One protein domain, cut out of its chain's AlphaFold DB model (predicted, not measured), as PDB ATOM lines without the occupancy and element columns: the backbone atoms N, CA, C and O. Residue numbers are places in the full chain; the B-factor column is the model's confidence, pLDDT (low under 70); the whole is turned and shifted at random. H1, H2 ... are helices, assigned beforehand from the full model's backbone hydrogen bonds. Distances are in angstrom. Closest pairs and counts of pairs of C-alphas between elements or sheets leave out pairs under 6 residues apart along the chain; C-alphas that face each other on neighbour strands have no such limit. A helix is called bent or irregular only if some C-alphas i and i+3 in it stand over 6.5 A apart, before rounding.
ATOM      1  N   THR A   2     111.462 131.555  51.726       67.00
ATOM      2  CA  THR A   2     112.415 130.689  52.455       67.00
ATOM      3  C   THR A   2     111.845 129.352  52.956       67.00
ATOM      4  O   THR A   2     112.523 128.334  52.874       67.00
ATOM      5  N   ALA A   3     110.591 129.316  53.424       67.75
ATOM      6  CA  ALA A   3     110.000 128.096  53.993       67.75
ATOM      7  C   ALA A   3     109.769 126.978  52.960       67.75
ATOM      8  O   ALA A   3     109.930 125.804  53.279       67.75
ATOM      9  N   TYR A   4     109.423 127.331  51.717       76.31
ATOM     10  CA  TYR A   4     109.187 126.350  50.653       76.31
ATOM     11  C   TYR A   4     110.494 125.674  50.222       76.31
ATOM     12  O   TYR A   4     110.561 124.456  50.131       76.31
ATOM     13  N   ILE A   5     111.563 126.462  50.061       78.44
ATOM     14  CA  ILE A   5     112.904 125.951  49.752       78.44
ATOM     15  C   ILE A   5     113.387 125.019  50.866       78.44
ATOM     16  O   ILE A   5     113.869 123.929  50.579       78.44
ATOM     17  N   LEU A   6     113.199 125.405  52.134       78.69
ATOM     18  CA  LEU A   6     113.599 124.577  53.271       78.69
ATOM     19  C   LEU A   6     112.880 123.219  53.278       78.69
ATOM     20  O   LEU A   6     113.536 122.203  53.500       78.69
ATOM     21  N   LYS A   7     111.571 123.191  52.983       75.81
ATOM     22  CA  LYS A   7     110.784 121.947  52.863       75.81
ATOM     23  C   LYS A   7     111.280 121.065  51.726       75.81
ATOM     24  O   LYS A   7     111.435 119.858  51.903       75.81
ATOM     25  N   THR A   8     111.544 121.662  50.567       81.12
ATOM     26  CA  THR A   8     112.044 120.927  49.403       81.12
ATOM     27  C   THR A   8     113.410 120.321  49.699       81.12
ATOM     28  O   THR A   8     113.602 119.135  49.465       81.12
ATOM     29  N   VAL A   9     114.336 121.091  50.282       84.25
ATOM     30  CA  VAL A   9     115.684 120.613  50.625       84.25
ATOM     31  C   VAL A   9     115.634 119.496  51.668       84.25
ATOM     32  O   VAL A   9     116.261 118.461  51.464       84.25
ATOM     33  N   THR A  10     114.862 119.650  52.749       80.31
ATOM     34  CA  THR A  10     114.716 118.585  53.763       80.31
ATOM     35  C   THR A  10     114.109 117.316  53.174       80.31
ATOM     36  O   THR A  10     114.630 116.231  53.417       80.31
ATOM     37  N   SER A  11     113.076 117.439  52.337       78.44
ATOM     38  CA  SER A  11     112.466 116.286  51.657       78.44
ATOM     39  C   SER A  11     113.460 115.571  50.737       78.44
ATOM     40  O   SER A  11     113.516 114.343  50.717       78.44
ATOM     41  N   LEU A  12     114.288 116.327  50.011       85.88
ATOM     42  CA  LEU A  12     115.296 115.782  49.100       85.88
ATOM     43  C   LEU A  12     116.430 115.087  49.864       85.88
ATOM     44  O   LEU A  12     116.855 114.005  49.474       85.88
ATOM     45  N   VAL A  13     116.874 115.656  50.990       85.06
ATOM     46  CA  VAL A  13     117.872 115.033  51.876       85.06
ATOM     47  C   VAL A  13     117.346 113.727  52.465       85.06
ATOM     48  O   VAL A  13     118.065 112.730  52.462       85.06
ATOM     49  N   VAL A  14     116.091 113.698  52.923       82.56
ATOM     50  CA  VAL A  14     115.446 112.472  53.419       82.56
ATOM     51  C   VAL A  14     115.378 111.413  52.320       82.56
ATOM     52  O   VAL A  14     115.729 110.259  52.564       82.56
ATOM     53  N   LEU A  15     114.963 111.799  51.110       81.69
ATOM     54  CA  LEU A  15     114.879 110.888  49.971       81.69
ATOM     55  C   LEU A  15     116.254 110.294  49.638       81.69
ATOM     56  O   LEU A  15     116.374 109.083  49.472       81.69
ATOM     57  N   LEU A  16     117.295 111.127  49.594       84.62
ATOM     58  CA  LEU A  16     118.669 110.680  49.364       84.62
ATOM     59  C   LEU A  16     119.147 109.724  50.458       84.62
ATOM     60  O   LEU A  16     119.756 108.706  50.142       84.62
ATOM     61  N   PHE A  17     118.833 110.016  51.724       81.88
ATOM     62  CA  PHE A  17     119.140 109.120  52.835       81.88
ATOM     63  C   PHE A  17     118.469 107.761  52.644       81.88
ATOM     64  O   PHE A  17     119.164 106.749  52.689       81.88
ATOM     65  N   LEU A  18     117.161 107.737  52.367       79.94
ATOM     66  CA  LEU A  18     116.393 106.513  52.118       79.94
ATOM     67  C   LEU A  18     116.982 105.686  50.972       79.94
ATOM     68  O   LEU A  18     117.199 104.485  51.136       79.94
ATOM     69  N   VAL A  19     117.280 106.328  49.839       81.12
ATOM     70  CA  VAL A  19     117.875 105.665  48.670       81.12
ATOM     71  C   VAL A  19     119.255 105.105  49.011       81.12
ATOM     72  O   VAL A  19     119.542 103.957  48.677       81.12
ATOM     73  N   ALA A  20     120.089 105.867  49.722       79.62
ATOM     74  CA  ALA A  20     121.416 105.418  50.123       79.62
ATOM     75  C   ALA A  20     121.349 104.200  51.057       79.62
ATOM     76  O   ALA A  20     122.050 103.215  50.829       79.62
ATOM     77  N   GLY A  21     120.489 104.214  52.078       75.25
ATOM     78  CA  GLY A  21     120.391 103.080  53.000       75.25
ATOM     79  C   GLY A  21     119.812 101.817  52.367       75.25
ATOM     80  O   GLY A  21     120.254 100.725  52.717       75.25
ATOM     81  N   PHE A  22     118.900 101.942  51.396       78.25
ATOM     82  CA  PHE A  22     118.436 100.797  50.605       78.25
ATOM     83  C   PHE A  22     119.524 100.261  49.673       78.25
ATOM     84  O   PHE A  22     119.741  99.051  49.605       78.25
ATOM     85  N   TYR A  23     120.230 101.149  48.973       80.06
ATOM     86  CA  TYR A  23     121.258 100.759  48.010       80.06
ATOM     87  C   TYR A  23     122.455 100.080  48.689       80.06
ATOM     88  O   TYR A  23     122.918  99.029  48.249       80.06
ATOM     89  N   PHE A  24     122.917 100.631  49.813       79.12
ATOM     90  CA  PHE A  24     124.049 100.090  50.567       79.12
ATOM     91  C   PHE A  24     123.639  99.068  51.635       79.12
ATOM     92  O   PHE A  24     124.477  98.648  52.431       79.12
ATOM     93  N   GLN A  25     122.377  98.622  51.655       75.06
ATOM     94  CA  GLN A  25     121.852  97.742  52.702       75.06
ATOM     95  C   GLN A  25     122.695  96.471  52.886       75.06
ATOM     96  O   GLN A  25     122.943  96.054  54.019       75.06
ATOM     97  N   MET A  26     123.138  95.848  51.787       71.38
ATOM     98  CA  MET A  26     123.955  94.629  51.848       71.38
ATOM     99  C   MET A  26     125.332  94.894  52.465       71.38
ATOM    100  O   MET A  26     125.783  94.121  53.308       71.38
ATOM    101  N   GLU A  27     125.966  96.009  52.103       79.94
ATOM    102  CA  GLU A  27     127.279  96.397  52.624       79.94
ATOM    103  C   GLU A  27     127.196  96.762  54.115       79.94
ATOM    104  O   GLU A  27     128.024  96.335  54.924       79.94
ATOM    105  N   ILE A  28     126.133  97.473  54.508       76.69
ATOM    106  CA  ILE A  28     125.866  97.838  55.903       76.69
ATOM    107  C   ILE A  28     125.632  96.584  56.745       76.69
ATOM    108  O   ILE A  28     126.248  96.452  57.799       76.69
ATOM    109  N   ARG A  29     124.811  95.631  56.280       77.81
ATOM    110  CA  ARG A  29     124.595  94.352  56.984       77.81
ATOM    111  C   ARG A  29     125.870  93.526  57.099       77.81
ATOM    112  O   ARG A  29     126.086  92.879  58.118       77.81
ATOM    113  N   ARG A  30     126.727  93.554  56.074       77.94
ATOM    114  CA  ARG A  30     128.013  92.847  56.095       77.94
ATOM    115  C   ARG A  30     128.957  93.419  57.154       77.94
ATOM    116  O   ARG A  30     129.687  92.662  57.787       77.94
ATOM    117  N   ARG A  31     128.937  94.740  57.358       81.56
ATOM    118  CA  ARG A  31     129.744  95.424  58.382       81.56
ATOM    119  C   ARG A  31     129.106  95.372  59.778       81.56
ATOM    120  O   ARG A  31     129.829  95.309  60.768       81.56
ATOM    121  N   TYR A  32     127.778  95.374  59.844       78.56
ATOM    122  CA  TYR A  32     126.970  95.389  61.061       78.56
ATOM    123  C   TYR A  32     125.915  94.274  60.999       78.56
ATOM    124  O   TYR A  32     124.785  94.513  60.571       78.56
ATOM    125  N   PRO A  33     126.245  93.049  61.443       73.69
ATOM    126  CA  PRO A  33     125.344  91.899  61.328       73.69
ATOM    127  C   PRO A  33     124.036  92.043  62.125       73.69
ATOM    128  O   PRO A  33     123.048  91.401  61.788       73.69
ATOM    129  N   GLY A  34     123.997  92.916  63.138       79.88
ATOM    130  CA  GLY A  34     122.777  93.263  63.883       79.88
ATOM    131  C   GLY A  34     121.902  94.341  63.227       79.88
ATOM    132  O   GLY A  34     120.933  94.787  63.835       79.88
ATOM    133  N   PHE A  35     122.245  94.811  62.025       79.06
ATOM    134  CA  PHE A  35     121.485  95.852  61.340       79.06
ATOM    135  C   PHE A  35     120.128  95.328  60.852       79.06
ATOM    136  O   PHE A  35     120.068  94.513  59.926       79.06
ATOM    137  N   ASP A  36     119.036  95.848  61.422       81.88
ATOM    138  CA  ASP A  36     117.685  95.663  60.888       81.88
ATOM    139  C   ASP A  36     117.315  96.846  59.963       81.88
ATOM    140  O   ASP A  36     117.073  97.959  60.444       81.88
ATOM    141  N   PRO A  37     117.225  96.631  58.635       79.56
ATOM    142  CA  PRO A  37     116.830  97.661  57.679       79.56
ATOM    143  C   PRO A  37     115.435  98.209  57.943       79.56
ATOM    144  O   PRO A  37     115.171  99.361  57.614       79.56
ATOM    145  N   THR A  38     114.541  97.410  58.537       82.88
ATOM    146  CA  THR A  38     113.195  97.865  58.877       82.88
ATOM    147  C   THR A  38     113.260  98.937  59.954       82.88
ATOM    148  O   THR A  38     112.658  99.987  59.773       82.88
ATOM    149  N   LEU A  39     114.037  98.715  61.020       83.75
ATOM    150  CA  LEU A  39     114.208  99.700  62.094       83.75
ATOM    151  C   LEU A  39     114.878 100.973  61.582       83.75
ATOM    152  O   LEU A  39     114.446 102.081  61.910       83.75
ATOM    153  N   TRP A  40     115.902 100.822  60.740       84.38
ATOM    154  CA  TRP A  40     116.572 101.955  60.113       84.38
ATOM    155  C   TRP A  40     115.604 102.766  59.237       84.38
ATOM    156  O   TRP A  40     115.501 103.982  59.397       84.38
ATOM    157  N   PHE A  41     114.822 102.095  58.384       83.44
ATOM    158  CA  PHE A  41     113.819 102.727  57.527       83.44
ATOM    159  C   PHE A  41     112.749 103.463  58.338       83.44
ATOM    160  O   PHE A  41     112.468 104.632  58.068       83.44
ATOM    161  N   THR A  42     112.193 102.823  59.371       88.12
ATOM    162  CA  THR A  42     111.195 103.451  60.247       88.12
ATOM    163  C   THR A  42     111.772 104.630  61.022       88.12
ATOM    164  O   THR A  42     111.069 105.615  61.231       88.12
ATOM    165  N   GLY A  43     113.055 104.575  61.394       86.38
ATOM    166  CA  GLY A  43     113.755 105.691  62.023       86.38
ATOM    167  C   GLY A  43     113.868 106.895  61.089       86.38
ATOM    168  O   GLY A  43     113.511 108.007  61.474       86.38
ATOM    169  N   VAL A  44     114.287 106.683  59.837       86.12
ATOM    170  CA  VAL A  44     114.375 107.765  58.840       86.12
ATOM    171  C   VAL A  44     112.998 108.370  58.552       86.12
ATOM    172  O   VAL A  44     112.862 109.594  58.544       86.12
ATOM    173  N   LEU A  45     111.967 107.535  58.389       86.88
ATOM    174  CA  LEU A  45     110.577 107.978  58.222       86.88
ATOM    175  C   LEU A  45     110.081 108.799  59.413       86.88
ATOM    176  O   LEU A  45     109.441 109.832  59.216       86.88
ATOM    177  N   PHE A  46     110.401 108.369  60.634       89.88
ATOM    178  CA  PHE A  46     110.045 109.086  61.851       89.88
ATOM    179  C   PHE A  46     110.663 110.482  61.878       89.88
ATOM    180  O   PHE A  46     109.941 111.467  62.020       89.88
ATOM    181  N   PHE A  47     111.979 110.593  61.685       87.56
ATOM    182  CA  PHE A  47     112.652 111.894  61.705       87.56
ATOM    183  C   PHE A  47     112.145 112.815  60.595       87.56
ATOM    184  O   PHE A  47     111.847 113.980  60.856       87.56
ATOM    185  N   ALA A  48     111.981 112.291  59.381       85.62
ATOM    186  CA  ALA A  48     111.451 113.050  58.256       85.62
ATOM    187  C   ALA A  48     110.031 113.564  58.519       85.62
ATOM    188  O   ALA A  48     109.751 114.754  58.355       85.62
ATOM    189  N   GLY A  49     109.146 112.673  58.964       87.06
ATOM    190  CA  GLY A  49     107.758 112.997  59.255       87.06
ATOM    191  C   GLY A  49     107.612 113.966  60.427       87.06
ATOM    192  O   GLY A  49     106.778 114.867  60.366       87.06
ATOM    193  N   MET A  50     108.452 113.851  61.458       88.81
ATOM    194  CA  MET A  50     108.455 114.775  62.595       88.81
ATOM    195  C   MET A  50     108.968 116.161  62.205       88.81
ATOM    196  O   MET A  50     108.357 117.157  62.587       88.81
ATOM    197  N   ILE A  51     110.037 116.246  61.404       87.12
ATOM    198  CA  ILE A  51     110.507 117.524  60.845       87.12
ATOM    199  C   ILE A  51     109.377 118.173  60.046       87.12
ATOM    200  O   ILE A  51     109.070 119.345  60.262       87.12
ATOM    201  N   PHE A  52     108.708 117.406  59.185       84.00
ATOM    202  CA  PHE A  52     107.582 117.901  58.400       84.00
ATOM    203  C   PHE A  52     106.420 118.384  59.285       84.00
ATOM    204  O   PHE A  52     105.931 119.500  59.103       84.00
ATOM    205  N   ALA A  53     106.041 117.611  60.305       88.50
ATOM    206  CA  ALA A  53     104.983 117.975  61.245       88.50
ATOM    207  C   ALA A  53     105.298 119.262  62.028       88.50
ATOM    208  O   ALA A  53     104.415 120.100  62.222       88.50
ATOM    209  N   VAL A  54     106.556 119.450  62.442       87.44
ATOM    210  CA  VAL A  54     107.021 120.672  63.120       87.44
ATOM    211  C   VAL A  54     107.012 121.867  62.165       87.44
ATOM    212  O   VAL A  54     106.551 122.945  62.544       87.44
ATOM    213  N   MET A  55     107.469 121.686  60.923       84.06
ATOM    214  CA  MET A  55     107.462 122.743  59.906       84.06
ATOM    215  C   MET A  55     106.047 123.223  59.576       84.06
ATOM    216  O   MET A  55     105.835 124.428  59.436       84.06
ATOM    217  N   ASP A  56     105.090 122.299  59.483       86.00
ATOM    218  CA  ASP A  56     103.677 122.606  59.238       86.00
ATOM    219  C   ASP A  56     102.891 122.957  60.500       86.00
ATOM    220  O   ASP A  56     101.722 123.330  60.406       86.00
ATOM    221  N   ARG A  57     103.526 122.875  61.679       87.69
ATOM    222  CA  ARG A  57     102.890 123.071  62.993       87.69
ATOM    223  C   ARG A  57     101.610 122.243  63.131       87.69
ATOM    224  O   ARG A  57     100.634 122.680  63.738       87.69
ATOM    225  N   ASN A  58     101.615 121.052  62.542       91.38
ATOM    226  CA  ASN A  58     100.443 120.204  62.435       91.38
ATOM    227  C   ASN A  58     100.614 118.960  63.310       91.38
ATOM    228  O   ASN A  58     101.301 118.002  62.953       91.38
ATOM    229  N   LEU A  59      99.943 118.979  64.461       91.12
ATOM    230  CA  LEU A  59      99.969 117.886  65.431       91.12
ATOM    231  C   LEU A  59      99.361 116.590  64.884       91.12
ATOM    232  O   LEU A  59      99.809 115.513  65.265       91.12
ATOM    233  N   ILE A  60      98.394 116.669  63.964       93.88
ATOM    234  CA  ILE A  60      97.773 115.478  63.361       93.88
ATOM    235  C   ILE A  60      98.825 114.688  62.578       93.88
ATOM    236  O   ILE A  60      98.900 113.468  62.695       93.88
ATOM    237  N   ILE A  61      99.686 115.387  61.835       90.50
ATOM    238  CA  ILE A  61     100.773 114.756  61.082       90.50
ATOM    239  C   ILE A  61     101.762 114.094  62.040       90.50
ATOM    240  O   ILE A  61     102.152 112.955  61.800       90.50
ATOM    241  N   ALA A  62     102.117 114.751  63.148       90.00
ATOM    242  CA  ALA A  62     102.994 114.154  64.157       90.00
ATOM    243  C   ALA A  62     102.403 112.846  64.714       90.00
ATOM    244  O   ALA A  62     103.095 111.828  64.761       90.00
ATOM    245  N   PHE A  63     101.112 112.842  65.064       94.12
ATOM    246  CA  PHE A  63     100.415 111.644  65.542       94.12
ATOM    247  C   PHE A  63     100.393 110.517  64.508       94.12
ATOM    248  O   PHE A  63     100.662 109.364  64.854       94.12
ATOM    249  N   ILE A  64     100.107 110.834  63.244       93.00
ATOM    250  CA  ILE A  64     100.112 109.848  62.155       93.00
ATOM    251  C   ILE A  64     101.511 109.256  61.988       93.00
ATOM    252  O   ILE A  64     101.648 108.037  61.939       93.00
ATOM    253  N   VAL A  65     102.548 110.097  61.951       93.44
ATOM    254  CA  VAL A  65     103.940 109.656  61.788       93.44
ATOM    255  C   VAL A  65     104.340 108.714  62.918       93.44
ATOM    256  O   VAL A  65     104.819 107.623  62.627       93.44
ATOM    257  N   ILE A  66     104.078 109.084  64.176       93.00
ATOM    258  CA  ILE A  66     104.345 108.231  65.347       93.00
ATOM    259  C   ILE A  66     103.604 106.894  65.232       93.00
ATOM    260  O   ILE A  66     104.188 105.833  65.441       93.00
ATOM    261  N   THR A  67     102.316 106.933  64.892       93.69
ATOM    262  CA  THR A  67     101.489 105.723  64.809       93.69
ATOM    263  C   THR A  67     102.009 104.780  63.728       93.69
ATOM    264  O   THR A  67     102.177 103.587  63.972       93.69
ATOM    265  N   VAL A  68     102.319 105.312  62.544       90.69
ATOM    266  CA  VAL A  68     102.824 104.531  61.409       90.69
ATOM    267  C   VAL A  68     104.200 103.942  61.717       90.69
ATOM    268  O   VAL A  68     104.431 102.762  61.449       90.69
ATOM    269  N   THR A  69     105.111 104.715  62.309       91.44
ATOM    270  CA  THR A  69     106.473 104.239  62.590       91.44
ATOM    271  C   THR A  69     106.511 103.170  63.678       91.44
ATOM    272  O   THR A  69     107.370 102.295  63.614       91.44
ATOM    273  N   VAL A  70     105.566 103.188  64.624       90.69
ATOM    274  CA  VAL A  70     105.385 102.123  65.628       90.69
ATOM    275  C   VAL A  70     104.663 100.906  65.042       90.69
ATOM    276  O   VAL A  70     105.011  99.770  65.364       90.69
ATOM    277  N   ALA A  71     103.681 101.112  64.165       90.44
ATOM    278  CA  ALA A  71     102.918 100.022  63.564       90.44
ATOM    279  C   ALA A  71     103.752  99.167  62.597       90.44
ATOM    280  O   ALA A  71     103.581  97.953  62.571       90.44
ATOM    281  N   ILE A  72     104.668  99.756  61.820       88.75
ATOM    282  CA  ILE A  72     105.440  99.021  60.798       88.75
ATOM    283  C   ILE A  72     106.248  97.839  61.386       88.75
ATOM    284  O   ILE A  72     106.114  96.729  60.865       88.75
ATOM    285  N   PRO A  73     107.057  98.001  62.455       87.00
ATOM    286  CA  PRO A  73     107.783  96.883  63.057       87.00
ATOM    287  C   PRO A  73     106.852  95.813  63.636       87.00
ATOM    288  O   PRO A  73     107.123  94.626  63.471       87.00
ATOM    289  N   LEU A  74     105.740  96.225  64.256       87.25
ATOM    290  CA  LEU A  74     104.741  95.311  64.817       87.25
ATOM    291  C   LEU A  74     104.056  94.484  63.725       87.25
ATOM    292  O   LEU A  74     103.891  93.280  63.877       87.25
ATOM    293  N   LEU A  75     103.710  95.113  62.600       87.12
ATOM    294  CA  LEU A  75     103.142  94.426  61.442       87.12
ATOM    295  C   LEU A  75     104.145  93.447  60.831       87.12
ATOM    296  O   LEU A  75     103.767  92.330  60.499       87.12
ATOM    297  N   LYS A  76     105.426  93.825  60.725       84.94
ATOM    298  CA  LYS A  76     106.481  92.903  60.280       84.94
ATOM    299  C   LYS A  76     106.571  91.687  61.203       84.94
ATOM    300  O   LYS A  76     106.625  90.573  60.699       84.94
ATOM    301  N   GLN A  77     106.589  91.893  62.520       84.88
ATOM    302  CA  GLN A  77     106.615  90.793  63.490       84.88
ATOM    303  C   GLN A  77     105.379  89.906  63.352       84.88
ATOM    304  O   GLN A  77     105.519  88.703  63.190       84.88
ATOM    305  N   TRP A  78     104.187  90.500  63.290       87.69
ATOM    306  CA  TRP A  78     102.944  89.759  63.094       87.69
ATOM    307  C   TRP A  78     102.956  88.916  61.808       87.69
ATOM    308  O   TRP A  78     102.585  87.748  61.838       87.69
ATOM    309  N   VAL A  79     103.433  89.460  60.684       85.75
ATOM    310  CA  VAL A  79     103.555  88.689  59.436       85.75
ATOM    311  C   VAL A  79     104.550  87.539  59.591       85.75
ATOM    312  O   VAL A  79     104.251  86.431  59.166       85.75
ATOM    313  N   VAL A  80     105.707  87.771  60.214       83.00
ATOM    314  CA  VAL A  80     106.715  86.719  60.426       83.00
ATOM    315  C   VAL A  80     106.191  85.610  61.345       83.00
ATOM    316  O   VAL A  80     106.433  84.437  61.073       83.00
ATOM    317  N   ASP A  81     105.454  85.969  62.395       84.44
ATOM    318  CA  ASP A  81     104.961  85.023  63.397       84.44
ATOM    319  C   ASP A  81     103.756  84.207  62.895       84.44
ATOM    320  O   ASP A  81     103.644  83.020  63.204       84.44
ATOM    321  N   TYR A  82     102.853  84.821  62.119       84.44
ATOM    322  CA  TYR A  82     101.592  84.196  61.689       84.44
ATOM    323  C   TYR A  82     101.576  83.745  60.221       84.44
ATOM    324  O   TYR A  82     100.749  82.908  59.857       84.44
ATOM    325  N   TRP A  83     102.482  84.256  59.383       77.56
ATOM    326  CA  TRP A  83     102.617  83.906  57.962       77.56
ATOM    327  C   TRP A  83     104.077  83.566  57.587       77.56
ATOM    328  O   TRP A  83     104.698  84.252  56.775       77.56
TER     329      TRP A  83
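What this domain is: This is residues 2 to 83 of the 85 residues of an uncharacterized protein of Desulfosarcina widdelii (UniProt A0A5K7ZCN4). Three long helices, H1, H3 and H4, lie side by side in a row, with H3 in the middle and each running opposite to the next. The short helix H2 sits in the turn from H1 to H3 at one end of the row, and residues 77 to 83, mostly the last part of H4, stick out. The printed part has 82 residues, with four named helices in the order H1, H2, H3, H4 and no named strand; the class is all helix. The whole is loose, with a radius of gyration of the C-alphas of 14.9 A, and spans 43 by 29 by 16 A.

Where its parts are: H1, residues 2 to 23, begins at C-alpha 2 (112.415, 130.689, 52.455) and is 31.5 A long from first to last C-alpha. H2 is residues 25 to 31. H3, residues 37 to 55, is 26.9 A long and begins at C-alpha 37 (116.830, 97.661, 57.679). H4, residues 59 to 82, is 33.9 A long and ends at C-alpha 82 (101.592, 84.196, 61.689). H4 has a kink of 26 degrees near residue 73; it is neither bent nor irregular, but only just: C-alphas 70 and 73 are 6.3 A apart.

How they stand to each other: H1 and H3 touch, closest at the C-alphas of Val 14 and Ala 48, 6.3 A, at a shallow tilt of 2 degrees, opposite ways. H3 and H4 form a helical hairpin and touch, closest at the C-alphas of Ala 53 and Ala 62, 5.2 A, at a shallow tilt of 13 degrees. H1 and H4 are apart. H2 is close to but not clearly touching H3, and meets H1 only through their link. Every O i to N i+4 pair is within hydrogen-bond range in H1, H2 and H3, and 18 of 20 in H4.

The domain as a whole: The two farthest C-alphas, of Thr 2 and Tyr 82, are 48.6 A apart. The printed part has no cut, and its three links are tight. Mean pLDDT of the printed part is 83.8; residues 2 to 3 are under 70.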